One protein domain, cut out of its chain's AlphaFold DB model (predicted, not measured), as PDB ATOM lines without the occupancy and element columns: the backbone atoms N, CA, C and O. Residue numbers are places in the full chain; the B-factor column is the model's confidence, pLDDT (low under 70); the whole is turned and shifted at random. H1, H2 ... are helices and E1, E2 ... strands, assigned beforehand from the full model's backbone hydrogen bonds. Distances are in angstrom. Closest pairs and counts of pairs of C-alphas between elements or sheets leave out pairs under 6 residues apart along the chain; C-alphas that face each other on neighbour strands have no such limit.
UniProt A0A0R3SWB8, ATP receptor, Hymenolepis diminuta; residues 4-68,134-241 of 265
ATOM      1  N   TRP A   4      63.299 -24.143 -65.784       91.25
ATOM      2  CA  TRP A   4      62.889 -23.921 -64.402       91.25
ATOM      3  C   TRP A   4      62.050 -22.639 -64.233       91.25
ATOM      4  O   TRP A   4      60.938 -22.709 -63.730       91.25
ATOM      5  N   VAL A   5      62.504 -21.504 -64.772       91.62
ATOM      6  CA  VAL A   5      61.789 -20.215 -64.663       91.62
ATOM      7  C   VAL A   5      60.443 -20.250 -65.393       91.62
ATOM      8  O   VAL A   5      59.454 -19.689 -64.935       91.62
ATOM      9  N   VAL A   6      60.390 -20.907 -66.554       89.75
ATOM     10  CA  VAL A   6      59.163 -20.938 -67.357       89.75
ATOM     11  C   VAL A   6      58.155 -21.919 -66.760       89.75
ATOM     12  O   VAL A   6      57.009 -21.547 -66.558       89.75
ATOM     13  N   ILE A   7      58.560 -23.156 -66.463       87.38
ATOM     14  CA  ILE A   7      57.627 -24.222 -66.072       87.38
ATOM     15  C   ILE A   7      57.409 -24.274 -64.558       87.38
ATOM     16  O   ILE A   7      56.264 -24.346 -64.122       87.38
ATOM     17  N   TYR A   8      58.480 -24.264 -63.755       87.88
ATOM     18  CA  TYR A   8      58.376 -24.466 -62.305       87.88
ATOM     19  C   TYR A   8      57.829 -23.219 -61.607       87.88
ATOM     20  O   TYR A   8      56.828 -23.307 -60.900       87.88
ATOM     21  N   ASP A   9      58.410 -22.055 -61.903       88.75
ATOM     22  CA  ASP A   9      57.945 -20.763 -61.372       88.75
ATOM     23  C   ASP A   9      56.728 -20.206 -62.126       88.75
ATOM     24  O   ASP A   9      56.235 -19.127 -61.806       88.75
ATOM     25  N   ARG A  10      56.245 -20.930 -63.145       91.25
ATOM     26  CA  ARG A  10      55.121 -20.528 -64.003       91.25
ATOM     27  C   ARG A  10      55.309 -19.135 -64.618       91.25
ATOM     28  O   ARG A  10      54.342 -18.404 -64.784       91.25
ATOM     29  N   GLY A  11      56.527 -18.770 -65.029       90.88
ATOM     30  CA  GLY A  11      56.825 -17.448 -65.603       90.88
ATOM     31  C   GLY A  11      56.101 -17.113 -66.919       90.88
ATOM     32  O   GLY A  11      56.247 -16.003 -67.423       90.88
ATOM     33  N   TYR A  12      55.346 -18.057 -67.494       91.56
ATOM     34  CA  TYR A  12      54.420 -17.803 -68.606       91.56
ATOM     35  C   TYR A  12      53.055 -17.259 -68.151       91.56
ATOM     36  O   TYR A  12      52.276 -16.820 -68.995       91.56
ATOM     37  N   GLN A  13      52.747 -17.321 -66.853       93.62
ATOM     38  CA  GLN A  13      51.495 -16.853 -66.274       93.62
ATOM     39  C   GLN A  13      51.633 -15.422 -65.773       93.62
ATOM     40  O   GLN A  13      52.662 -15.015 -65.235       93.62
ATOM     41  N   ASP A  14      50.552 -14.672 -65.930       93.31
ATOM     42  CA  ASP A  14      50.385 -13.387 -65.273       93.31
ATOM     43  C   ASP A  14      49.823 -13.611 -63.860       93.31
ATOM     44  O   ASP A  14      49.004 -14.509 -63.657       93.31
ATOM     45  N   THR A  15      50.246 -12.813 -62.881       93.25
ATOM     46  CA  THR A  15      49.888 -13.003 -61.466       93.25
ATOM     47  C   THR A  15      49.191 -11.776 -60.883       93.25
ATOM     48  O   THR A  15      49.356 -10.643 -61.347       93.25
ATOM     49  N   GLU A  16      48.359 -12.003 -59.867       93.25
ATOM     50  CA  GLU A  16      47.658 -10.959 -59.124       93.25
ATOM     51  C   GLU A  16      47.504 -11.381 -57.657       93.25
ATOM     52  O   GLU A  16      47.220 -12.544 -57.369       93.25
ATOM     53  N   ASN A  17      47.645 -10.424 -56.738       92.81
ATOM     54  CA  ASN A  17      47.315 -10.628 -55.331       92.81
ATOM     55  C   ASN A  17      45.801 -10.584 -55.118       92.81
ATOM     56  O   ASN A  17      45.104  -9.696 -55.609       92.81
ATOM     57  N   VAL A  18      45.295 -11.526 -54.331       92.88
ATOM     58  CA  VAL A  18      43.868 -11.623 -54.043       92.88
ATOM     59  C   VAL A  18      43.401 -10.494 -53.119       92.88
ATOM     60  O   VAL A  18      43.976 -10.262 -52.056       92.88
ATOM     61  N   ILE A  19      42.312  -9.818 -53.486       94.00
ATOM     62  CA  ILE A  19      41.601  -8.906 -52.584       94.00
ATOM     63  C   ILE A  19      40.598  -9.739 -51.797       94.00
ATOM     64  O   ILE A  19      39.844 -10.512 -52.392       94.00
ATOM     65  N   SER A  20      40.563  -9.600 -50.472       93.75
ATOM     66  CA  SER A  20      39.674 -10.409 -49.636       93.75
ATOM     67  C   SER A  20      38.924  -9.605 -48.578       93.75
ATOM     68  O   SER A  20      39.371  -8.559 -48.110       93.75
ATOM     69  N   THR A  21      37.757 -10.116 -48.191       94.19
ATOM     70  CA  THR A  21      37.028  -9.678 -46.999       94.19
ATOM     71  C   THR A  21      36.591 -10.891 -46.193       94.19
ATOM     72  O   THR A  21      36.217 -11.925 -46.757       94.19
ATOM     73  N   CYS A  22      36.659 -10.771 -44.869       94.31
ATOM     74  CA  CYS A  22      36.432 -11.860 -43.932       94.31
ATOM     75  C   CYS A  22      35.348 -11.479 -42.925       94.31
ATOM     76  O   CYS A  22      35.364 -10.382 -42.365       94.31
ATOM     77  N   LEU A  23      34.431 -12.413 -42.692       93.69
ATOM     78  CA  LEU A  23      33.386 -12.343 -41.682       93.69
ATOM     79  C   LEU A  23      33.489 -13.577 -40.797       93.69
ATOM     80  O   LEU A  23      33.567 -14.703 -41.294       93.69
ATOM     81  N   THR A  24      33.429 -13.377 -39.491       94.88
ATOM     82  CA  THR A  24      33.528 -14.454 -38.512       94.88
ATOM     83  C   THR A  24      32.228 -14.590 -37.733       94.88
ATOM     84  O   THR A  24      31.468 -13.640 -37.549       94.88
ATOM     85  N   LYS A  25      31.933 -15.812 -37.293       94.19
ATOM     86  CA  LYS A  25      30.871 -16.076 -36.325       94.19
ATOM     87  C   LYS A  25      31.328 -17.151 -35.364       94.19
ATOM     88  O   LYS A  25      31.557 -18.289 -35.778       94.19
ATOM     89  N   VAL A  26      31.406 -16.805 -34.089       95.69
ATOM     90  CA  VAL A  26      31.735 -17.750 -33.025       95.69
ATOM     91  C   VAL A  26      30.448 -18.339 -32.457       95.69
ATOM     92  O   VAL A  26      29.416 -17.672 -32.363       95.69
ATOM     93  N   LYS A  27      30.493 -19.622 -32.111       95.31
ATOM     94  CA  LYS A  27      29.476 -20.306 -31.318       95.31
ATOM     95  C   LYS A  27      30.164 -20.998 -30.157       95.31
ATOM     96  O   LYS A  27      31.023 -21.856 -30.368       95.31
ATOM     97  N   GLY A  28      29.739 -20.645 -28.960       94.44
ATOM     98  CA  GLY A  28      30.201 -21.198 -27.703       94.44
ATOM     99  C   GLY A  28      29.127 -20.997 -26.648       94.44
ATOM    100  O   GLY A  28      28.171 -20.252 -26.869       94.44
ATOM    101  N   PHE A  29      29.270 -21.709 -25.543       92.62
ATOM    102  CA  PHE A  29      28.389 -21.575 -24.399       92.62
ATOM    103  C   PHE A  29      29.154 -21.959 -23.138       92.62
ATOM    104  O   PHE A  29      29.807 -23.005 -23.108       92.62
ATOM    105  N   LEU A  30      29.049 -21.131 -22.110       89.06
ATOM    106  CA  LEU A  30      29.627 -21.369 -20.797       89.06
ATOM    107  C   LEU A  30      28.626 -20.927 -19.732       89.06
ATOM    108  O   LEU A  30      27.993 -19.880 -19.848       89.06
ATOM    109  N   VAL A  31      28.509 -21.729 -18.676       87.06
ATOM    110  CA  VAL A  31      27.789 -21.349 -17.459       87.06
ATOM    111  C   VAL A  31      28.827 -21.115 -16.379       87.06
ATOM    112  O   VAL A  31      29.582 -22.021 -16.029       87.06
ATOM    113  N   GLY A  32      28.887 -19.884 -15.898       81.19
ATOM    114  CA  GLY A  32      29.654 -19.493 -14.729       81.19
ATOM    115  C   GLY A  32      28.734 -19.161 -13.564       81.19
ATOM    116  O   GLY A  32      27.510 -19.260 -13.654       81.19
ATOM    117  N   ASN A  33      29.344 -18.713 -12.478       78.81
ATOM    118  CA  ASN A  33      28.640 -18.196 -11.323       78.81
ATOM    119  C   ASN A  33      29.117 -16.778 -11.030       78.81
ATOM    120  O   ASN A  33      30.315 -16.500 -11.038       78.81
ATOM    121  N   TYR A  34      28.175 -15.905 -10.706       75.94
ATOM    122  CA  TYR A  34      28.432 -14.540 -10.284       75.94
ATOM    123  C   TYR A  34      27.909 -14.345  -8.856       75.94
ATOM    124  O   TYR A  34      26.755 -14.657  -8.550       75.94
ATOM    125  N   LYS A  35      28.763 -13.846  -7.956       74.31
ATOM    126  CA  LYS A  35      28.386 -13.578  -6.562       74.31
ATOM    127  C   LYS A  35      27.887 -12.145  -6.413       74.31
ATOM    128  O   LYS A  35      28.633 -11.201  -6.651       74.31
ATOM    129  N   GLN A  36      26.660 -11.996  -5.920       72.56
ATOM    130  CA  GLN A  36      26.096 -10.722  -5.488       72.56
ATOM    131  C   GLN A  36      25.862 -10.772  -3.974       72.56
ATOM    132  O   GLN A  36      24.892 -11.350  -3.482       72.56
ATOM    133  N   GLY A  37      26.801 -10.215  -3.205       75.44
ATOM    134  CA  GLY A  37      26.817 -10.381  -1.749       75.44
ATOM    135  C   GLY A  37      27.006 -11.853  -1.359       75.44
ATOM    136  O   GLY A  37      27.975 -12.484  -1.772       75.44
ATOM    137  N   ASN A  38      26.071 -12.409  -0.582       78.12
ATOM    138  CA  ASN A  38      26.094 -13.820  -0.166       78.12
ATOM    139  C   ASN A  38      25.345 -14.759  -1.130       78.12
ATOM    140  O   ASN A  38      25.272 -15.960  -0.873       78.12
ATOM    141  N   ILE A  39      24.758 -14.227  -2.205       80.00
ATOM    142  CA  ILE A  39      23.947 -14.994  -3.152       80.00
ATOM    143  C   ILE A  39      24.779 -15.281  -4.402       80.00
ATOM    144  O   ILE A  39      25.470 -14.408  -4.926       80.00
ATOM    145  N   CYS A  40      24.720 -16.526  -4.866       80.56
ATOM    146  CA  CYS A  40      25.380 -16.990  -6.077       80.56
ATOM    147  C   CYS A  40      24.342 -17.102  -7.200       80.56
ATOM    148  O   CYS A  40      23.357 -17.827  -7.052       80.56
ATOM    149  N   HIS A  41      24.542 -16.374  -8.296       81.62
ATOM    150  CA  HIS A  41      23.664 -16.375  -9.463       81.62
ATOM    151  C   HIS A  41      24.339 -17.107 -10.627       81.62
ATOM    152  O   HIS A  41      25.528 -16.883 -10.861       81.62
ATOM    153  N   PRO A  42      23.611 -17.942 -11.392       84.88
ATOM    154  CA  PRO A  42      24.152 -18.499 -12.622       84.88
ATOM    155  C   PRO A  42      24.347 -17.376 -13.645       84.88
ATOM    156  O   PRO A  42      23.429 -16.596 -13.907       84.88
ATOM    157  N   GLN A  43      25.537 -17.307 -14.231       85.56
ATOM    158  CA  GLN A  43      25.870 -16.387 -15.311       85.56
ATOM    159  C   GLN A  43      26.044 -17.188 -16.598       85.56
ATOM    160  O   GLN A  43      26.781 -18.173 -16.634       85.56
ATOM    161  N   ILE A  44      25.354 -16.773 -17.653       88.81
ATOM    162  CA  ILE A  44      25.413 -17.423 -18.959       88.81
ATOM    163  C   ILE A  44      26.290 -16.576 -19.872       88.81
ATOM    164  O   ILE A  44      26.113 -15.365 -19.940       88.81
ATOM    165  N   TRP A  45      27.216 -17.236 -20.559       90.25
ATOM    166  CA  TRP A  45      28.073 -16.648 -21.575       90.25
ATOM    167  C   TRP A  45      27.795 -17.355 -22.895       90.25
ATOM    168  O   TRP A  45      28.142 -18.532 -23.048       90.25
ATOM    169  N   ASP A  46      27.158 -16.665 -23.837       92.56
ATOM    170  CA  ASP A  46      26.947 -17.156 -25.195       92.56
ATOM    171  C   ASP A  46      27.717 -16.312 -26.224       92.56
ATOM    172  O   ASP A  46      28.638 -15.573 -25.880       92.56
ATOM    173  N   GLY A  47      27.424 -16.466 -27.516       90.81
ATOM    174  CA  GLY A  47      28.113 -15.709 -28.561       90.81
ATOM    175  C   GLY A  47      28.073 -14.181 -28.387       90.81
ATOM    176  O   GLY A  47      28.982 -13.525 -28.888       90.81
ATOM    177  N   ALA A  48      27.069 -13.625 -27.703       89.44
ATOM    178  CA  ALA A  48      26.942 -12.193 -27.441       89.44
ATOM    179  C   ALA A  48      27.880 -11.705 -26.327       89.44
ATOM    180  O   ALA A  48      28.409 -10.600 -26.432       89.44
ATOM    181  N   GLU A  49      28.122 -12.519 -25.296       91.06
ATOM    182  CA  GLU A  49      29.051 -12.179 -24.211       91.06
ATOM    183  C   GLU A  49      30.487 -12.629 -24.505       91.06
ATOM    184  O   GLU A  49      31.439 -12.030 -24.016       91.06
ATOM    185  N   ILE A  50      30.666 -13.688 -25.301       92.75
ATOM    186  CA  ILE A  50      31.983 -14.250 -25.628       92.75
ATOM    187  C   ILE A  50      32.704 -13.408 -26.692       92.75
ATOM    188  O   ILE A  50      33.934 -13.419 -26.726       92.75
ATOM    189  N   VAL A  51      31.987 -12.702 -27.573       94.25
ATOM    190  CA  VAL A  51      32.586 -11.967 -28.701       94.25
ATOM    191  C   VAL A  51      32.352 -10.468 -28.580       94.25
ATOM    192  O   VAL A  51      31.212 -10.010 -28.602       94.25
ATOM    193  N   TYR A  52      33.436  -9.689 -28.545       90.94
ATOM    194  CA  TYR A  52      33.356  -8.229 -28.502       90.94
ATOM    195  C   TYR A  52      34.500  -7.548 -29.272       90.94
ATOM    196  O   TYR A  52      35.653  -7.789 -28.946       90.94
ATOM    197  N   PRO A  53      34.234  -6.631 -30.215       92.38
ATOM    198  CA  PRO A  53      32.916  -6.270 -30.723       92.38
ATOM    199  C   PRO A  53      32.288  -7.443 -31.503       92.38
ATOM    200  O   PRO A  53      33.001  -8.323 -31.982       92.38
ATOM    201  N   PRO A  54      30.955  -7.468 -31.677       86.25
ATOM    202  CA  PRO A  54      30.269  -8.580 -32.344       86.25
ATOM    203  C   PRO A  54      30.617  -8.719 -33.835       86.25
ATOM    204  O   PRO A  54      30.344  -9.758 -34.436       86.25
ATOM    205  N   LEU A  55      31.188  -7.678 -34.451       85.94
ATOM    206  CA  LEU A  55      31.657  -7.701 -35.830       85.94
ATOM    207  C   LEU A  55      32.938  -6.878 -35.965       85.94
ATOM    208  O   LEU A  55      32.955  -5.689 -35.653       85.94
ATOM    209  N   GLU A  56      33.975  -7.509 -36.499       88.31
ATOM    210  CA  GLU A  56      35.255  -6.890 -36.820       88.31
ATOM    211  C   GLU A  56      35.770  -7.472 -38.143       88.31
ATOM    212  O   GLU A  56      35.541  -8.644 -38.460       88.31
ATOM    213  N   GLN A  57      36.409  -6.643 -38.970       85.69
ATOM    214  CA  GLN A  57      36.901  -7.078 -40.274       85.69
ATOM    215  C   GLN A  57      38.261  -7.759 -40.118       85.69
ATOM    216  O   GLN A  57      39.222  -7.142 -39.674       85.69
ATOM    217  N   GLY A  58      38.356  -9.028 -40.521       87.31
ATOM    218  CA  GLY A  58      39.625  -9.768 -40.510       87.31
ATOM    219  C   GLY A  58      40.107 -10.227 -39.129       87.31
ATOM    220  O   GLY A  58      41.125 -10.909 -39.054       87.31
ATOM    221  N   ALA A  59      39.369  -9.924 -38.060       92.25
ATOM    222  CA  ALA A  59      39.672 -10.350 -36.700       92.25
ATOM    223  C   ALA A  59      38.388 -10.671 -35.919       92.25
ATOM    224  O   ALA A  59      37.272 -10.389 -36.358       92.25
ATOM    225  N   THR A  60      38.544 -11.338 -34.780       94.19
ATOM    226  CA  THR A  60      37.489 -11.497 -33.778       94.19
ATOM    227  C   THR A  60      38.147 -11.707 -32.426       94.19
ATOM    228  O   THR A  60      39.086 -12.499 -32.306       94.19
ATOM    229  N   LEU A  61      37.671 -10.995 -31.411       94.44
ATOM    230  CA  LEU A  61      38.093 -11.205 -30.035       94.44
ATOM    231  C   LEU A  61      37.151 -12.206 -29.371       94.44
ATOM    232  O   LEU A  61      35.933 -12.035 -29.390       94.44
ATOM    233  N   ILE A  62      37.736 -13.234 -28.763       94.00
ATOM    234  CA  ILE A  62      37.030 -14.225 -27.955       94.00
ATOM    235  C   ILE A  62      37.452 -14.004 -26.508       94.00
ATOM    236  O   ILE A  62      38.623 -14.163 -26.168       94.00
ATOM    237  N   ILE A  63      36.501 -13.630 -25.662       91.44
ATOM    238  CA  ILE A  63      36.720 -13.371 -24.246       91.44
ATOM    239  C   ILE A  63      36.907 -14.711 -23.532       91.44
ATOM    240  O   ILE A  63      36.014 -15.560 -23.498       91.44
ATOM    241  N   THR A  64      38.097 -14.911 -22.968       87.31
ATOM    242  CA  THR A  64      38.470 -16.148 -22.270       87.31
ATOM    243  C   THR A  64      38.365 -16.026 -20.761       87.31
ATOM    244  O   THR A  64      38.181 -17.036 -20.086       87.31
ATOM    245  N   ASN A  65      38.469 -14.816 -20.218       83.12
ATOM    246  CA  ASN A  65      38.386 -14.526 -18.794       83.12
ATOM    247  C   ASN A  65      37.884 -13.093 -18.578       83.12
ATOM    248  O   ASN A  65      38.127 -12.236 -19.427       83.12
ATOM    249  N   THR A  66      37.217 -12.838 -17.452       81.81
ATOM    250  CA  THR A  66      36.695 -11.515 -17.093       81.81
ATOM    251  C   THR A  66      36.870 -11.230 -15.608       81.81
ATOM    252  O   THR A  66      36.834 -12.134 -14.771       81.81
ATOM    253  N   ILE A  67      37.068  -9.952 -15.296       81.50
ATOM    254  CA  ILE A  67      37.015  -9.402 -13.944       81.50
ATOM    255  C   ILE A  67      35.904  -8.361 -13.977       81.50
ATOM    256  O   ILE A  67      35.910  -7.454 -14.805       81.50
ATOM    257  N   GLU A  68      34.898  -8.547 -13.130       80.19
ATOM    258  CA  GLU A  68      33.722  -7.686 -13.095       80.19
ATOM    259  C   GLU A  68      33.668  -6.964 -11.754       80.19
ATOM    260  O   GLU A  68      33.625  -7.598 -10.697       80.19
ATOM    261  N   PRO A 134      38.877 -14.565 -10.070       61.12
ATOM    262  CA  PRO A 134      38.073 -15.522  -9.334       61.12
ATOM    263  C   PRO A 134      38.045 -16.843 -10.108       61.12
ATOM    264  O   PRO A 134      37.236 -17.045 -11.010       61.12
ATOM    265  N   PHE A 135      38.932 -17.775  -9.765       59.78
ATOM    266  CA  PHE A 135      38.803 -19.151 -10.235       59.78
ATOM    267  C   PHE A 135      37.707 -19.856  -9.429       59.78
ATOM    268  O   PHE A 135      37.977 -20.441  -8.385       59.78
ATOM    269  N   ASP A 136      36.465 -19.800  -9.912       56.56
ATOM    270  CA  ASP A 136      35.398 -20.709  -9.453       56.56
ATOM    271  C   ASP A 136      35.519 -22.108 -10.109       56.56
ATOM    272  O   ASP A 136      34.833 -23.053  -9.740       56.56
ATOM    273  N   PHE A 137      36.427 -22.256 -11.084       63.50
ATOM    274  CA  PHE A 137      36.692 -23.459 -11.882       63.50
ATOM    275  C   PHE A 137      38.208 -23.659 -12.056       63.50
ATOM    276  O   PHE A 137      38.980 -22.696 -12.031       63.50
ATOM    277  N   SER A 138      38.650 -24.901 -12.287       79.50
ATOM    278  CA  SER A 138      40.035 -25.170 -12.691       79.50
ATOM    279  C   SER A 138      40.312 -24.520 -14.051       79.50
ATOM    280  O   SER A 138      39.508 -24.641 -14.977       79.50
ATOM    281  N   LEU A 139      41.462 -23.851 -14.206       83.25
ATOM    282  CA  LEU A 139      41.901 -23.270 -15.487       83.25
ATOM    283  C   LEU A 139      41.856 -24.301 -16.632       83.25
ATOM    284  O   LEU A 139      41.559 -23.948 -17.772       83.25
ATOM    285  N   GLN A 140      42.116 -25.570 -16.309       87.75
ATOM    286  CA  GLN A 140      42.037 -26.688 -17.244       87.75
ATOM    287  C   GLN A 140      40.603 -26.923 -17.740       87.75
ATOM    288  O   GLN A 140      40.385 -26.991 -18.946       87.75
ATOM    289  N   ASP A 141      39.619 -26.960 -16.841       88.50
ATOM    290  CA  ASP A 141      38.216 -27.207 -17.201       88.50
ATOM    291  C   ASP A 141      37.693 -26.103 -18.127       88.50
ATOM    292  O   ASP A 141      37.039 -26.368 -19.138       88.50
ATOM    293  N   ARG A 142      38.043 -24.841 -17.839       87.62
ATOM    294  CA  ARG A 142      37.693 -23.724 -18.729       87.62
ATOM    295  C   ARG A 142      38.372 -23.852 -20.090       87.62
ATOM    296  O   ARG A 142      37.737 -23.565 -21.104       87.62
ATOM    297  N   PHE A 143      39.630 -24.289 -20.133       91.25
ATOM    298  CA  PHE A 143      40.321 -24.553 -21.394       91.25
ATOM    299  C   PHE A 143      39.612 -25.616 -22.226       91.25
ATOM    300  O   PHE A 143      39.427 -25.421 -23.426       91.25
ATOM    301  N   GLU A 144      39.132 -26.686 -21.602       92.12
ATOM    302  CA  GLU A 144      38.379 -27.743 -22.279       92.12
ATOM    303  C   GLU A 144      37.021 -27.255 -22.800       92.12
ATOM    304  O   GLU A 144      36.653 -27.557 -23.940       92.12
ATOM    305  N   VAL A 145      36.302 -26.439 -22.020       92.75
ATOM    306  CA  VAL A 145      35.034 -25.834 -22.456       92.75
ATOM    307  C   VAL A 145      35.246 -24.901 -23.650       92.75
ATOM    308  O   VAL A 145      34.574 -25.058 -24.670       92.75
ATOM    309  N   ILE A 146      36.209 -23.977 -23.576       93.56
ATOM    310  CA  ILE A 146      36.506 -23.042 -24.675       93.56
ATOM    311  C   ILE A 146      37.013 -23.797 -25.910       93.56
ATOM    312  O   ILE A 146      36.666 -23.453 -27.039       93.56
ATOM    313  N   SER A 147      37.748 -24.894 -25.719       95.44
ATOM    314  CA  SER A 147      38.185 -25.772 -26.810       95.44
ATOM    315  C   SER A 147      37.021 -26.417 -27.574       95.44
ATOM    316  O   SER A 147      37.213 -26.874 -28.701       95.44
ATOM    317  N   ASN A 148      35.804 -26.454 -27.019       96.00
ATOM    318  CA  ASN A 148      34.598 -26.928 -27.711       96.00
ATOM    319  C   ASN A 148      33.916 -25.863 -28.569       96.00
ATOM    320  O   ASN A 148      33.023 -26.194 -29.353       96.00
ATOM    321  N   TYR A 149      34.318 -24.599 -28.450       97.00
ATOM    322  CA  TYR A 149      33.738 -23.535 -29.255       97.00
ATOM    323  C   TYR A 149      34.100 -23.724 -30.723       97.00
ATOM    324  O   TYR A 149      35.103 -24.351 -31.079       97.00
ATOM    325  N   THR A 150      33.266 -23.163 -31.590       97.31
ATOM    326  CA  THR A 150      33.485 -23.188 -33.034       97.31
ATOM    327  C   THR A 150      33.505 -21.786 -33.602       97.31
ATOM    328  O   THR A 150      32.712 -20.939 -33.199       97.31
ATOM    329  N   ILE A 151      34.390 -21.555 -34.565       96.75
ATOM    330  CA  ILE A 151      34.449 -20.332 -35.355       96.75
ATOM    331  C   ILE A 151      34.159 -20.672 -36.815       96.75
ATOM    332  O   ILE A 151      34.815 -21.519 -37.420       96.75
ATOM    333  N   TYR A 152      33.139 -20.029 -37.377       96.25
ATOM    334  CA  TYR A 152      32.857 -20.042 -38.805       96.25
ATOM    335  C   TYR A 152      33.534 -18.833 -39.446       96.25
ATOM    336  O   TYR A 152      33.231 -17.701 -39.073       96.25
ATOM    337  N   VAL A 153      34.433 -19.074 -40.399       96.75
ATOM    338  CA  VAL A 153      35.195 -18.031 -41.096       96.75
ATOM    339  C   VAL A 153      34.737 -17.974 -42.545       96.75
ATOM    340  O   VAL A 153      35.055 -18.851 -43.344       96.75
ATOM    341  N   ARG A 154      33.967 -16.950 -42.906       94.81
ATOM    342  CA  ARG A 154      33.462 -16.755 -44.264       94.81
ATOM    343  C   ARG A 154      34.318 -15.725 -44.983       94.81
ATOM    344  O   ARG A 154      34.358 -14.569 -44.575       94.81
ATOM    345  N   VAL A 155      34.946 -16.139 -46.077       95.62
ATOM    346  CA  VAL A 155      35.823 -15.276 -46.874       95.62
ATOM    347  C   VAL A 155      35.254 -15.109 -48.266       95.62
ATOM    348  O   VAL A 155      34.861 -16.091 -48.895       95.62
ATOM    349  N   TYR A 156      35.253 -13.873 -48.749       95.25
ATOM    350  CA  TYR A 156      35.039 -13.545 -50.152       95.25
ATOM    351  C   TYR A 156      36.340 -13.037 -50.744       95.25
ATOM    352  O   TYR A 156      37.067 -12.299 -50.079       95.25
ATOM    353  N   ILE A 157      36.600 -13.426 -51.986       95.38
ATOM    354  CA  ILE A 157      37.805 -13.052 -52.709       95.38
ATOM    355  C   ILE A 157      37.490 -12.495 -54.093       95.38
ATOM    356  O   ILE A 157      36.500 -12.881 -54.719       95.38
ATOM    357  N   GLU A 158      38.359 -11.615 -54.572       95.31
ATOM    358  CA  GLU A 158      38.330 -11.062 -55.919       95.31
ATOM    359  C   GLU A 158      39.752 -10.987 -56.488       95.31
ATOM    360  O   GLU A 158      40.647 -10.395 -55.885       95.31
ATOM    361  N   TYR A 159      39.932 -11.579 -57.667       94.88
ATOM    362  CA  TYR A 159      41.058 -11.320 -58.558       94.88
ATOM    363  C   TYR A 159      40.587 -10.292 -59.586       94.88
ATOM    364  O   TYR A 159      39.903 -10.626 -60.562       94.88
ATOM    365  N   ARG A 160      40.844  -9.014 -59.302       94.31
ATOM    366  CA  ARG A 160      40.238  -7.878 -60.002       94.31
ATOM    367  C   ARG A 160      40.714  -7.780 -61.447       94.31
ATOM    368  O   ARG A 160      39.902  -7.500 -62.327       94.31
ATOM    369  N   LYS A 161      41.997  -8.035 -61.695       94.56
ATOM    370  CA  LYS A 161      42.615  -8.064 -63.024       94.56
ATOM    371  C   LYS A 161      41.998  -9.146 -63.900       94.56
ATOM    372  O   LYS A 161      41.756  -8.908 -65.080       94.56
ATOM    373  N   PHE A 162      41.708 -10.307 -63.315       92.69
ATOM    374  CA  PHE A 162      41.117 -11.442 -64.029       92.69
ATOM    375  C   PHE A 162      39.579 -11.423 -64.043       92.69
ATOM    376  O   PHE A 162      38.965 -12.243 -64.721       92.69
ATOM    377  N   GLY A 163      38.940 -10.493 -63.323       92.94
ATOM    378  CA  GLY A 163      37.480 -10.378 -63.246       92.94
ATOM    379  C   GLY A 163      36.803 -11.558 -62.541       92.94
ATOM    380  O   GLY A 163      35.634 -11.842 -62.802       92.94
ATOM    381  N   ILE A 164      37.527 -12.262 -61.665       93.19
ATOM    382  CA  ILE A 164      37.051 -13.473 -60.985       93.19
ATOM    383  C   ILE A 164      36.707 -13.149 -59.537       93.19
ATOM    384  O   ILE A 164      37.482 -12.523 -58.820       93.19
ATOM    385  N   ARG A 165      35.544 -13.630 -59.092       94.31
ATOM    386  CA  ARG A 165      35.089 -13.540 -57.704       94.31
ATOM    387  C   ARG A 165      34.778 -14.921 -57.168       94.31
ATOM    388  O   ARG A 165      34.253 -15.767 -57.887       94.31
ATOM    389  N   GLY A 166      35.051 -15.116 -55.888       93.81
ATOM    390  CA  GLY A 166      34.879 -16.397 -55.229       93.81
ATOM    391  C   GLY A 166      34.668 -16.270 -53.733       93.81
ATOM    392  O   GLY A 166      34.634 -15.176 -53.168       93.81
ATOM    393  N   ASN A 167      34.487 -17.412 -53.086       95.06
ATOM    394  CA  ASN A 167      34.396 -17.515 -51.639       95.06
ATOM    395  C   ASN A 167      34.776 -18.933 -51.196       95.06
ATOM    396  O   ASN A 167      34.917 -19.831 -52.021       95.06
ATOM    397  N   ASN A 168      34.934 -19.135 -49.893       94.75
ATOM    398  CA  ASN A 168      35.326 -20.423 -49.320       94.75
ATOM    399  C   ASN A 168      34.154 -21.370 -48.993       94.75
ATOM    400  O   ASN A 168      34.316 -22.293 -48.192       94.75
ATOM    401  N   LYS A 169      32.968 -21.147 -49.570       93.56
ATOM    402  CA  LYS A 169      31.829 -22.064 -49.482       93.56
ATOM    403  C   LYS A 169      31.718 -22.840 -50.795       93.56
ATOM    404  O   LYS A 169      31.380 -22.266 -51.825       93.56
ATOM    405  N   PHE A 170      31.945 -24.146 -50.718       92.06
ATOM    406  CA  PHE A 170      31.842 -25.063 -51.851       92.06
ATOM    407  C   PHE A 170      30.608 -25.959 -51.709       92.06
ATOM    408  O   PHE A 170      30.227 -26.308 -50.591       92.06
ATOM    409  N   ASP A 171      29.982 -26.322 -52.829       91.25
ATOM    410  CA  ASP A 171      28.725 -27.087 -52.841       91.25
ATOM    411  C   ASP A 171      28.892 -28.530 -52.338       91.25
ATOM    412  O   ASP A 171      27.960 -29.107 -51.781       91.25
ATOM    413  N   ASP A 172      30.088 -29.103 -52.484       92.50
ATOM    414  CA  ASP A 172      30.452 -30.430 -51.978       92.50
ATOM    415  C   ASP A 172      30.701 -30.461 -50.460       92.50
ATOM    416  O   ASP A 172      30.856 -31.538 -49.884       92.50
ATOM    417  N   VAL A 173      30.713 -29.302 -49.794       93.44
ATOM    418  CA  VAL A 173      30.946 -29.181 -48.351       93.44
ATOM    419  C   VAL A 173      29.654 -28.777 -47.637       93.44
ATOM    420  O   VAL A 173      29.228 -27.620 -47.665       93.44
ATOM    421  N   ASP A 174      29.045 -29.719 -46.915       94.75
ATOM    422  CA  ASP A 174      27.853 -29.448 -46.102       94.75
ATOM    423  C   ASP A 174      28.204 -28.656 -44.828       94.75
ATOM    424  O   ASP A 174      28.540 -29.216 -43.783       94.75
ATOM    425  N   ILE A 175      28.060 -27.330 -44.902       93.69
ATOM    426  CA  ILE A 175      28.301 -26.374 -43.804       93.69
ATOM    427  C   ILE A 175      27.485 -26.687 -42.536       93.69
ATOM    428  O   ILE A 175      27.869 -26.280 -41.441       93.69
ATOM    429  N   THR A 176      26.359 -27.400 -42.637       92.56
ATOM    430  CA  THR A 176      25.539 -27.705 -41.452       92.56
ATOM    431  C   THR A 176      26.179 -28.762 -40.553       92.56
ATOM    432  O   THR A 176      25.952 -28.753 -39.340       92.56
ATOM    433  N   LYS A 177      27.026 -29.629 -41.121       93.88
ATOM    434  CA  LYS A 177      27.630 -30.780 -40.431       93.88
ATOM    435  C   LYS A 177      29.154 -30.769 -40.435       93.88
ATOM    436  O   LYS A 177      29.745 -31.343 -39.526       93.88
ATOM    437  N   CYS A 178      29.785 -30.128 -41.415       96.69
ATOM    438  CA  CYS A 178      31.230 -30.194 -41.579       96.69
ATOM    439  C   CYS A 178      31.969 -29.569 -40.393       96.69
ATOM    440  O   CYS A 178      31.505 -28.616 -39.757       96.69
ATOM    441  N   ARG A 179      33.160 -30.089 -40.117       97.50
ATOM    442  CA  ARG A 179      34.170 -29.471 -39.256       97.50
ATOM    443  C   ARG A 179      35.503 -29.614 -39.959       97.50
ATOM    444  O   ARG A 179      35.722 -30.633 -40.597       97.50
ATOM    445  N   PHE A 180      36.349 -28.597 -39.871       98.25
ATOM    446  CA  PHE A 180      37.659 -28.632 -40.502       98.25
ATOM    447  C   PHE A 180      38.486 -29.822 -40.004       98.25
ATOM    448  O   PHE A 180      38.635 -30.013 -38.797       98.25
ATOM    449  N   ASP A 181      39.040 -30.572 -40.951       96.56
ATOM    450  CA  ASP A 181      40.048 -31.601 -40.718       96.56
ATOM    451  C   ASP A 181      41.017 -31.605 -41.903       96.56
ATOM    452  O   ASP A 181      40.640 -31.907 -43.035       96.56
ATOM    453  N   LYS A 182      42.280 -31.266 -41.638       95.88
ATOM    454  CA  LYS A 182      43.352 -31.190 -42.638       95.88
ATOM    455  C   LYS A 182      43.586 -32.504 -43.392       95.88
ATOM    456  O   LYS A 182      44.022 -32.464 -44.542       95.88
ATOM    457  N   ASN A 183      43.316 -33.651 -42.766       95.81
ATOM    458  CA  ASN A 183      43.600 -34.967 -43.342       95.81
ATOM    459  C   ASN A 183      42.427 -35.524 -44.165       95.81
ATOM    460  O   ASN A 183      42.621 -36.405 -45.004       95.81
ATOM    461  N   ASP A 184      41.223 -34.986 -43.985       96.06
ATOM    462  CA  ASP A 184      40.022 -35.419 -44.696       96.06
ATOM    463  C   ASP A 184      39.950 -34.799 -46.109       96.06
ATOM    464  O   ASP A 184      40.283 -33.625 -46.291       96.06
ATOM    465  N   PRO A 185      39.552 -35.551 -47.151       93.94
ATOM    466  CA  PRO A 185      39.498 -35.053 -48.529       93.94
ATOM    467  C   PRO A 185      38.510 -33.898 -48.759       93.94
ATOM    468  O   PRO A 185      38.788 -33.035 -49.588       93.94
ATOM    469  N   ILE A 186      37.386 -33.861 -48.042       93.56
ATOM    470  CA  ILE A 186      36.316 -32.865 -48.210       93.56
ATOM    471  C   ILE A 186      36.393 -31.827 -47.086       93.56
ATOM    472  O   ILE A 186      36.424 -30.618 -47.327       93.56
ATOM    473  N   ASN A 187      36.483 -32.291 -45.839       96.31
ATOM    474  CA  ASN A 187      36.461 -31.451 -44.649       96.31
ATOM    475  C   ASN A 187      37.706 -30.562 -44.499       96.31
ATOM    476  O   ASN A 187      37.622 -29.545 -43.811       96.31
ATOM    477  N   ARG A 188      38.810 -30.824 -45.218       95.88
ATOM    478  CA  ARG A 188      39.937 -29.872 -45.333       95.88
ATOM    479  C   ARG A 188      39.533 -28.516 -45.916       95.88
ATOM    480  O   ARG A 188      40.267 -27.545 -45.788       95.88
ATOM    481  N   HIS A 189      38.384 -28.444 -46.586       94.94
ATOM    482  CA  HIS A 189      37.839 -27.207 -47.141       94.94
ATOM    483  C   HIS A 189      36.705 -26.624 -46.288       94.94
ATOM    484  O   HIS A 189      36.183 -25.562 -46.624       94.94
ATOM    485  N   CYS A 190      36.332 -27.275 -45.180       97.44
ATOM    486  CA  CYS A 190      35.292 -26.783 -44.288       97.44
ATOM    487  C   CYS A 190      35.751 -25.504 -43.563       97.44
ATOM    488  O   CYS A 190      36.757 -25.524 -42.861       97.44
ATOM    489  N   PRO A 191      34.993 -24.400 -43.658       97.25
ATOM    490  CA  PRO A 191      35.322 -23.123 -43.019       97.25
ATOM    491  C   PRO A 191      34.879 -23.020 -41.545       97.25
ATOM    492  O   PRO A 191      34.779 -21.913 -41.010       97.25
ATOM    493  N   ILE A 192      34.526 -24.139 -40.900       98.19
ATOM    494  CA  ILE A 192      34.113 -24.190 -39.489       98.19
ATOM    495  C   ILE A 192      35.184 -24.921 -38.690       98.19
ATOM    496  O   ILE A 192      35.356 -26.132 -38.828       98.19
ATOM    497  N   PHE A 193      35.846 -24.196 -37.798       98.31
ATOM    498  CA  PHE A 193      36.958 -24.697 -37.001       98.31
ATOM    499  C   PHE A 193      36.531 -24.835 -35.547       98.31
ATOM    500  O   PHE A 193      35.887 -23.940 -35.001       98.31
ATOM    501  N   ARG A 194      36.897 -25.943 -34.903       97.88
ATOM    502  CA  ARG A 194      36.825 -26.059 -33.443       97.88
ATOM    503  C   ARG A 194      38.052 -25.369 -32.851       97.88
ATOM    504  O   ARG A 194      39.155 -25.615 -33.332       97.88
ATOM    505  N   LEU A 195      37.884 -24.545 -31.816       97.25
ATOM    506  CA  LEU A 195      39.020 -23.846 -31.206       97.25
ATOM    507  C   LEU A 195      40.067 -24.826 -30.670       97.25
ATOM    508  O   LEU A 195      41.247 -24.603 -30.892       97.25
ATOM    509  N   GLY A 196      39.643 -25.956 -30.094       96.81
ATOM    510  CA  GLY A 196      40.552 -27.022 -29.665       96.81
ATOM    511  C   GLY A 196      41.456 -27.545 -30.785       96.81
ATOM    512  O   GLY A 196      42.648 -27.688 -30.572       96.81
ATOM    513  N   TYR A 197      40.934 -27.713 -32.008       97.94
ATOM    514  CA  TYR A 197      41.757 -28.120 -33.156       97.94
ATOM    515  C   TYR A 197      42.855 -27.087 -33.453       97.94
ATOM    516  O   TYR A 197      44.010 -27.435 -33.679       97.94
ATOM    517  N   ILE A 198      42.493 -25.800 -33.431       97.50
ATOM    518  CA  ILE A 198      43.442 -24.702 -33.647       97.50
ATOM    519  C   ILE A 198      44.486 -24.675 -32.527       97.50
ATOM    520  O   ILE A 198      45.675 -24.524 -32.798       97.50
ATOM    521  N   PHE A 199      44.043 -24.823 -31.277       95.56
ATOM    522  CA  PHE A 199      44.902 -24.841 -30.097       95.56
ATOM    523  C   PHE A 199      45.905 -25.991 -30.159       95.56
ATOM    524  O   PHE A 199      47.082 -25.762 -29.894       95.56
ATOM    525  N   ASP A 200      45.475 -27.179 -30.576       95.44
ATOM    526  CA  ASP A 200      46.338 -28.347 -30.738       95.44
ATOM    527  C   ASP A 200      47.388 -28.129 -31.844       95.44
ATOM    528  O   ASP A 200      48.576 -28.368 -31.610       95.44
ATOM    529  N   GLU A 201      46.994 -27.596 -33.011       95.38
ATOM    530  CA  GLU A 201      47.917 -27.299 -34.126       95.38
ATOM    531  C   GLU A 201      49.028 -26.318 -33.715       95.38
ATOM    532  O   GLU A 201      50.183 -26.483 -34.115       95.38
ATOM    533  N   ILE A 202      48.703 -25.316 -32.889       94.56
ATOM    534  CA  ILE A 202      49.673 -24.319 -32.399       94.56
ATOM    535  C   ILE A 202      50.258 -24.664 -31.019       94.56
ATOM    536  O   ILE A 202      51.014 -23.865 -30.464       94.56
ATOM    537  N   LYS A 203      49.921 -25.834 -30.457       93.31
ATOM    538  CA  LYS A 203      50.350 -26.310 -29.128       93.31
ATOM    539  C   LYS A 203      50.065 -25.309 -27.997       93.31
ATOM    540  O   LYS A 203      50.896 -25.098 -27.106       93.31
ATOM    541  N   LEU A 204      48.893 -24.678 -28.035       91.69
ATOM    542  CA  LEU A 204      48.460 -23.704 -27.039       91.69
ATOM    543  C   LEU A 204      48.244 -24.380 -25.678       91.69
ATOM    544  O   LEU A 204      47.640 -25.444 -25.585       91.69
ATOM    545  N   LYS A 205      48.723 -23.744 -24.606       89.50
ATOM    546  CA  LYS A 205      48.566 -24.235 -23.229       89.50
ATOM    547  C   LYS A 205      47.430 -23.496 -22.509       89.50
ATOM    548  O   LYS A 205      47.197 -22.327 -22.817       89.50
ATOM    549  N   PRO A 206      46.808 -24.094 -21.474       88.38
ATOM    550  CA  PRO A 206      45.755 -23.447 -20.680       88.38
ATOM    551  C   PRO A 206      46.128 -22.075 -20.100       88.38
ATOM    552  O   PRO A 206      45.276 -21.200 -19.978       88.38
ATOM    553  N   SER A 207      47.412 -21.846 -19.802       84.31
ATOM    554  CA  SER A 207      47.922 -20.553 -19.325       84.31
ATOM    555  C   SER A 207      47.678 -19.386 -20.294       84.31
ATOM    556  O   SER A 207      47.659 -18.236 -19.855       84.31
ATOM    557  N   ALA A 208      47.447 -19.655 -21.583       84.12
ATOM    558  CA  ALA A 208      47.107 -18.632 -22.568       84.12
ATOM    559  C   ALA A 208      45.735 -17.987 -22.309       84.12
ATOM    560  O   ALA A 208      45.543 -16.823 -22.640       84.12
ATOM    561  N   LEU A 209      44.792 -18.685 -21.663       83.06
ATOM    562  CA  LEU A 209      43.489 -18.091 -21.330       83.06
ATOM    563  C   LEU A 209      43.581 -17.001 -20.261       83.06
ATOM    564  O   LEU A 209      42.687 -16.162 -20.182       83.06
ATOM    565  N   TYR A 210      44.640 -17.039 -19.446       77.56
ATOM    566  CA  TYR A 210      44.924 -16.050 -18.410       77.56
ATOM    567  C   TYR A 210      45.594 -14.806 -18.995       77.56
ATOM    568  O   TYR A 210      45.172 -13.690 -18.722       77.56
ATOM    569  N   LYS A 211      46.654 -15.000 -19.790       80.50
ATOM    570  CA  LYS A 211      47.447 -13.893 -20.349       80.50
ATOM    571  C   LYS A 211      46.783 -13.244 -21.565       80.50
ATOM    572  O   LYS A 211      47.174 -12.152 -21.961       80.50
ATOM    573  N   GLY A 212      45.809 -13.929 -22.161       84.19
ATOM    574  CA  GLY A 212      45.363 -13.646 -23.514       84.19
ATOM    575  C   GLY A 212      46.379 -14.137 -24.546       84.19
ATOM    576  O   GLY A 212      47.434 -14.689 -24.218       84.19
ATOM    577  N   GLY A 213      46.041 -13.950 -25.817       88.44
ATOM    578  CA  GLY A 213      46.936 -14.262 -26.919       88.44
ATOM    579  C   GLY A 213      46.354 -13.895 -28.272       88.44
ATOM    580  O   GLY A 213      45.169 -13.585 -28.389       88.44
ATOM    581  N   VAL A 214      47.201 -13.939 -29.301       92.00
ATOM    582  CA  VAL A 214      46.814 -13.625 -30.681       92.00
ATOM    583  C   VAL A 214      47.071 -14.837 -31.568       92.00
ATOM    584  O   VAL A 214      48.210 -15.273 -31.739       92.00
ATOM    585  N   ILE A 215      46.002 -15.374 -32.152       94.50
ATOM    586  CA  ILE A 215      46.050 -16.529 -33.050       94.50
ATOM    587  C   ILE A 215      45.803 -16.057 -34.480       94.50
ATOM    588  O   ILE A 215      44.825 -15.365 -34.754       94.50
ATOM    589  N   GLY A 216      46.676 -16.458 -35.401       95.62
ATOM    590  CA  GLY A 216      46.508 -16.232 -36.830       95.62
ATOM    591  C   GLY A 216      45.859 -17.436 -37.508       95.62
ATOM    592  O   GLY A 216      46.392 -18.544 -37.432       95.62
ATOM    593  N   ILE A 217      44.743 -17.212 -38.206       96.50
ATOM    594  CA  ILE A 217      44.166 -18.160 -39.169       96.50
ATOM    595  C   ILE A 217      44.573 -17.685 -40.564       96.50
ATOM    596  O   ILE A 217      44.066 -16.687 -41.069       96.50
ATOM    597  N   LEU A 218      45.518 -18.391 -41.174       95.56
ATOM    598  CA  LEU A 218      46.055 -18.078 -42.494       95.56
ATOM    599  C   LEU A 218      45.236 -18.825 -43.549       95.56
ATOM    600  O   LEU A 218      45.037 -20.036 -43.437       95.56
ATOM    601  N   ILE A 219      44.772 -18.102 -44.565       96.00
ATOM    602  CA  ILE A 219      43.916 -18.630 -45.633       96.00
ATOM    603  C   ILE A 219      44.623 -18.372 -46.958       96.00
ATOM    604  O   ILE A 219      44.530 -17.280 -47.515       96.00
ATOM    605  N   ASN A 220      45.365 -19.368 -47.434       95.00
ATOM    606  CA  ASN A 220      46.147 -19.242 -48.655       95.00
ATOM    607  C   ASN A 220      45.324 -19.640 -49.882       95.00
ATOM    608  O   ASN A 220      44.744 -20.726 -49.909       95.00
ATOM    609  N   TRP A 221      45.333 -18.788 -50.903       94.00
ATOM    610  CA  TRP A 221      44.731 -19.041 -52.207       94.00
ATOM    611  C   TRP A 221      45.833 -19.041 -53.271       94.00
ATOM    612  O   TRP A 221      46.180 -17.995 -53.804       94.00
ATOM    613  N   ASP A 222      46.380 -20.219 -53.575       92.31
ATOM    614  CA  ASP A 222      47.263 -20.431 -54.731       92.31
ATOM    615  C   ASP A 222      46.448 -21.117 -55.826       92.31
ATOM    616  O   ASP A 222      46.154 -22.313 -55.753       92.31
ATOM    617  N   CYS A 223      46.007 -20.328 -56.800       92.12
ATOM    618  CA  CYS A 223      45.071 -20.778 -57.815       92.12
ATOM    619  C   CYS A 223      45.641 -20.608 -59.211       92.12
ATOM    620  O   CYS A 223      46.018 -19.514 -59.618       92.12
ATOM    621  N   ASN A 224      45.616 -21.697 -59.978       92.44
ATOM    622  CA  ASN A 224      45.872 -21.647 -61.404       92.44
ATOM    623  C   ASN A 224      44.551 -21.417 -62.155       92.44
ATOM    624  O   ASN A 224      43.747 -22.336 -62.312       92.44
ATOM    625  N   LEU A 225      44.342 -20.177 -62.597       92.06
ATOM    626  CA  LEU A 225      43.095 -19.730 -63.217       92.06
ATOM    627  C   LEU A 225      42.953 -20.148 -64.691       92.06
ATOM    628  O   LEU A 225      41.852 -20.036 -65.227       92.06
ATOM    629  N   ASP A 226      43.994 -20.716 -65.315       90.31
ATOM    630  CA  ASP A 226      43.920 -21.279 -66.677       90.31
ATOM    631  C   ASP A 226      42.891 -22.421 -66.766       90.31
ATOM    632  O   ASP A 226      42.275 -22.646 -67.807       90.31
ATOM    633  N   PHE A 227      42.672 -23.128 -65.652       88.50
ATOM    634  CA  PHE A 227      41.697 -24.216 -65.528       88.50
ATOM    635  C   PHE A 227      40.330 -23.749 -65.000       88.50
ATOM    636  O   PHE A 227      39.443 -24.567 -64.751       88.50
ATOM    637  N   GLY A 228      40.147 -22.436 -64.824       86.00
ATOM    638  CA  GLY A 228      38.968 -21.839 -64.207       86.00
ATOM    639  C   GLY A 228      38.985 -21.870 -62.673       86.00
ATOM    640  O   GLY A 228      39.890 -22.395 -62.028       86.00
ATOM    641  N   PHE A 229      37.954 -21.279 -62.063       86.69
ATOM    642  CA  PHE A 229      37.896 -21.081 -60.608       86.69
ATOM    643  C   PHE A 229      37.378 -22.301 -59.822       86.69
ATOM    644  O   PHE A 229      37.552 -22.373 -58.611       86.69
ATOM    645  N   SER A 230      36.763 -23.292 -60.471       83.44
ATOM    646  CA  SER A 230      36.138 -24.438 -59.782       83.44
ATOM    647  C   SER A 230      37.119 -25.279 -58.949       83.44
ATOM    648  O   SER A 230      36.730 -25.847 -57.928       83.44
ATOM    649  N   GLY A 231      38.389 -25.342 -59.364       85.12
ATOM    650  CA  GLY A 231      39.471 -26.017 -58.638       85.12
ATOM    651  C   GLY A 231      40.233 -25.127 -57.648       85.12
ATOM    652  O   GLY A 231      41.071 -25.628 -56.905       85.12
ATOM    653  N   CYS A 232      39.956 -23.822 -57.622       92.00
ATOM    654  CA  CYS A 232      40.612 -22.864 -56.738       92.00
ATOM    655  C   CYS A 232      40.028 -22.995 -55.328       92.00
ATOM    656  O   CYS A 232      38.893 -22.588 -55.074       92.00
ATOM    657  N   ARG A 233      40.785 -23.604 -54.411       93.00
ATOM    658  CA  ARG A 233      40.351 -23.847 -53.029       93.00
ATOM    659  C   ARG A 233      41.389 -23.336 -52.033       93.00
ATOM    660  O   ARG A 233      42.582 -23.466 -52.300       93.00
ATOM    661  N   PRO A 234      40.959 -22.797 -50.881       94.94
ATOM    662  CA  PRO A 234      41.881 -22.292 -49.887       94.94
ATOM    663  C   PRO A 234      42.573 -23.431 -49.143       94.94
ATOM    664  O   PRO A 234      41.992 -24.500 -48.920       94.94
ATOM    665  N   ILE A 235      43.786 -23.145 -48.685       95.12
ATOM    666  CA  ILE A 235      44.523 -23.951 -47.717       95.12
ATOM    667  C   ILE A 235      44.562 -23.179 -46.401       95.12
ATOM    668  O   ILE A 235      44.977 -22.020 -46.364       95.12
ATOM    669  N   TYR A 236      44.130 -23.834 -45.326       97.25
ATOM    670  CA  TYR A 236      44.104 -23.260 -43.987       97.25
ATOM    671  C   TYR A 236      45.331 -23.693 -43.182       97.25
ATOM    672  O   TYR A 236      45.693 -24.871 -43.170       97.25
ATOM    673  N   SER A 237      45.942 -22.749 -42.473       96.62
ATOM    674  CA  SER A 237      46.989 -23.024 -41.485       96.62
ATOM    675  C   SER A 237      46.875 -22.081 -40.293       96.62
ATOM    676  O   SER A 237      46.318 -20.991 -40.408       96.62
ATOM    677  N   PHE A 238      47.427 -22.488 -39.154       96.94
ATOM    678  CA  PHE A 238      47.280 -21.774 -37.887       96.94
ATOM    679  C   PHE A 238      48.644 -21.401 -37.322       96.94
ATOM    680  O   PHE A 238      49.614 -22.140 -37.483       96.94
ATOM    681  N   THR A 239      48.720 -20.251 -36.662       95.31
ATOM    682  CA  THR A 239      49.950 -19.787 -36.016       95.31
ATOM    683  C   THR A 239      49.648 -19.011 -34.739       95.31
ATOM    684  O   THR A 239      48.592 -18.390 -34.615       95.31
ATOM    685  N   ASN A 240      50.585 -19.020 -33.796       92.00
ATOM    686  CA  ASN A 240      50.574 -18.112 -32.657       92.00
ATOM    687  C   ASN A 240      51.359 -16.844 -33.033       92.00
ATOM    688  O   ASN A 240      52.584 -16.882 -33.154       92.00
ATOM    689  N   LEU A 241      50.657 -15.724 -33.223       87.62
ATOM    690  CA  LEU A 241      51.258 -14.464 -33.672       87.62
ATOM    691  C   LEU A 241      52.036 -13.739 -32.568       87.62
ATOM    692  O   LEU A 241      52.874 -12.894 -32.875       87.62
TER     693      LEU A 241
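This is residues 4 to 68 and 134 to 241 of the 265 residues of the protein "ATP receptor" of Hymenolepis diminuta (UniProt A0A0R3SWB8). The model is a long, loose rod with a twisted ribbon of two antiparallel strands, E1 and E4, along much of its length; the hairpin E2 E3 makes one end of the rod past a bend, and at the opposite end residues 4 to 9, with the small helix H1, stick out. Beside the ribbon lies a second hairpin, E7 E8, with the short helix H4 between it and the ribbon's end at E6. The printed part has 173 residues, with five named helices and eight named strands in the order H1 E1 E2 E3 H2 H3 E4 E5 E6 H4 H5 E7 E8; the class is mixed, and under half of the residues are in named elements. E1, E4, E5 and E6 form a branched antiparallel sheet, while E2 E3 and E7 E8 are antiparallel sheets of two strands. The whole is loose, with a radius of gyration of the C-alphas of 20.0 A and spans of 74 by 27 by 26 A.

H1, residues 4 to 8, begins at C-alpha 4 at (62.889, -23.921, -64.402). E1, residues 19 to 27, is 27.0 A long. E2, residues 30 to 36, and E3, residues 39 to 45, are each 19.0 A long. H2 is residues 47 to 50. After the cut come H3, residues 139 to 147, 12.2 A long, and E4, residues 150 to 159, the longest strand at 29.1 A, which begins at C-alpha 150 at (33.485, -23.188, -33.034). E5, residues 164 to 167, is 10.5 A long, and E6 is residues 192 to 194. H4, residues 195 to 201, is 10.0 A long, and H5 is residues 208 to 211. E7, residues 215 to 220, is 15.8 A long. E8, residues 235 to 240, is 17.2 A long and ends at C-alpha 240 at (50.574, -18.112, -32.657).

In the branched sheet, twisted with C-alphas up to 4.3 A off its best plane, E1 lies on one side of E4, and E5 and E6 lie on the other side. E1 and E4 are antiparallel at 167 degrees, with N 23 and O 154 2.9 A apart. E4 and E5 form a hairpin, with N 157 and O 166 at 2.9 A. E4 and E6 are antiparallel at 143 degrees, with N 151 and O 193 at 2.8 A. E1 runs on into E2 across a break of 2 residues, at 63 degrees. E2 and E3 form a hairpin, with N 32 and O 43 at 2.8 A. H2 only grazes the branched sheet; its closest C-alpha pair with E1 is Gly 47 and Lys 27, at 5.5 A. H4 also only grazes that sheet, with residues 195 to 197. H3 and H4 touch, about perpendicular at 79 degrees, and their closest C-alphas are those of Ser 147 and Gly 196, at 3.9 A. H3 and H5 are close but not clearly touching; the C-alphas of Phe 143 and Leu 209 are closest, at 7.2 A. The closest C-alphas of H4 and E8 are those of Ile 198 and Phe 238, at 6.4 A. E7 and E8 form a hairpin, with N 218 and O 237 at 2.8 A. E4 and E7 are apart. In H1, H3 and H4 every O i to N i+4 pair is within hydrogen-bond range; H2 and H5 are too short for such a pair.

The two C-alphas farthest apart, those of Val 6 and Asn 38, are 75.2 A apart. Residues 69 to 133 are not printed, and C-alphas 68 and 134 are 9.7 A apart across the cut. The links E5 to E6, with 24 residues, and E7 to E8, with 14, are long. The mean pLDDT of the printed part is 90.6; residues 134 to 137 are under 70.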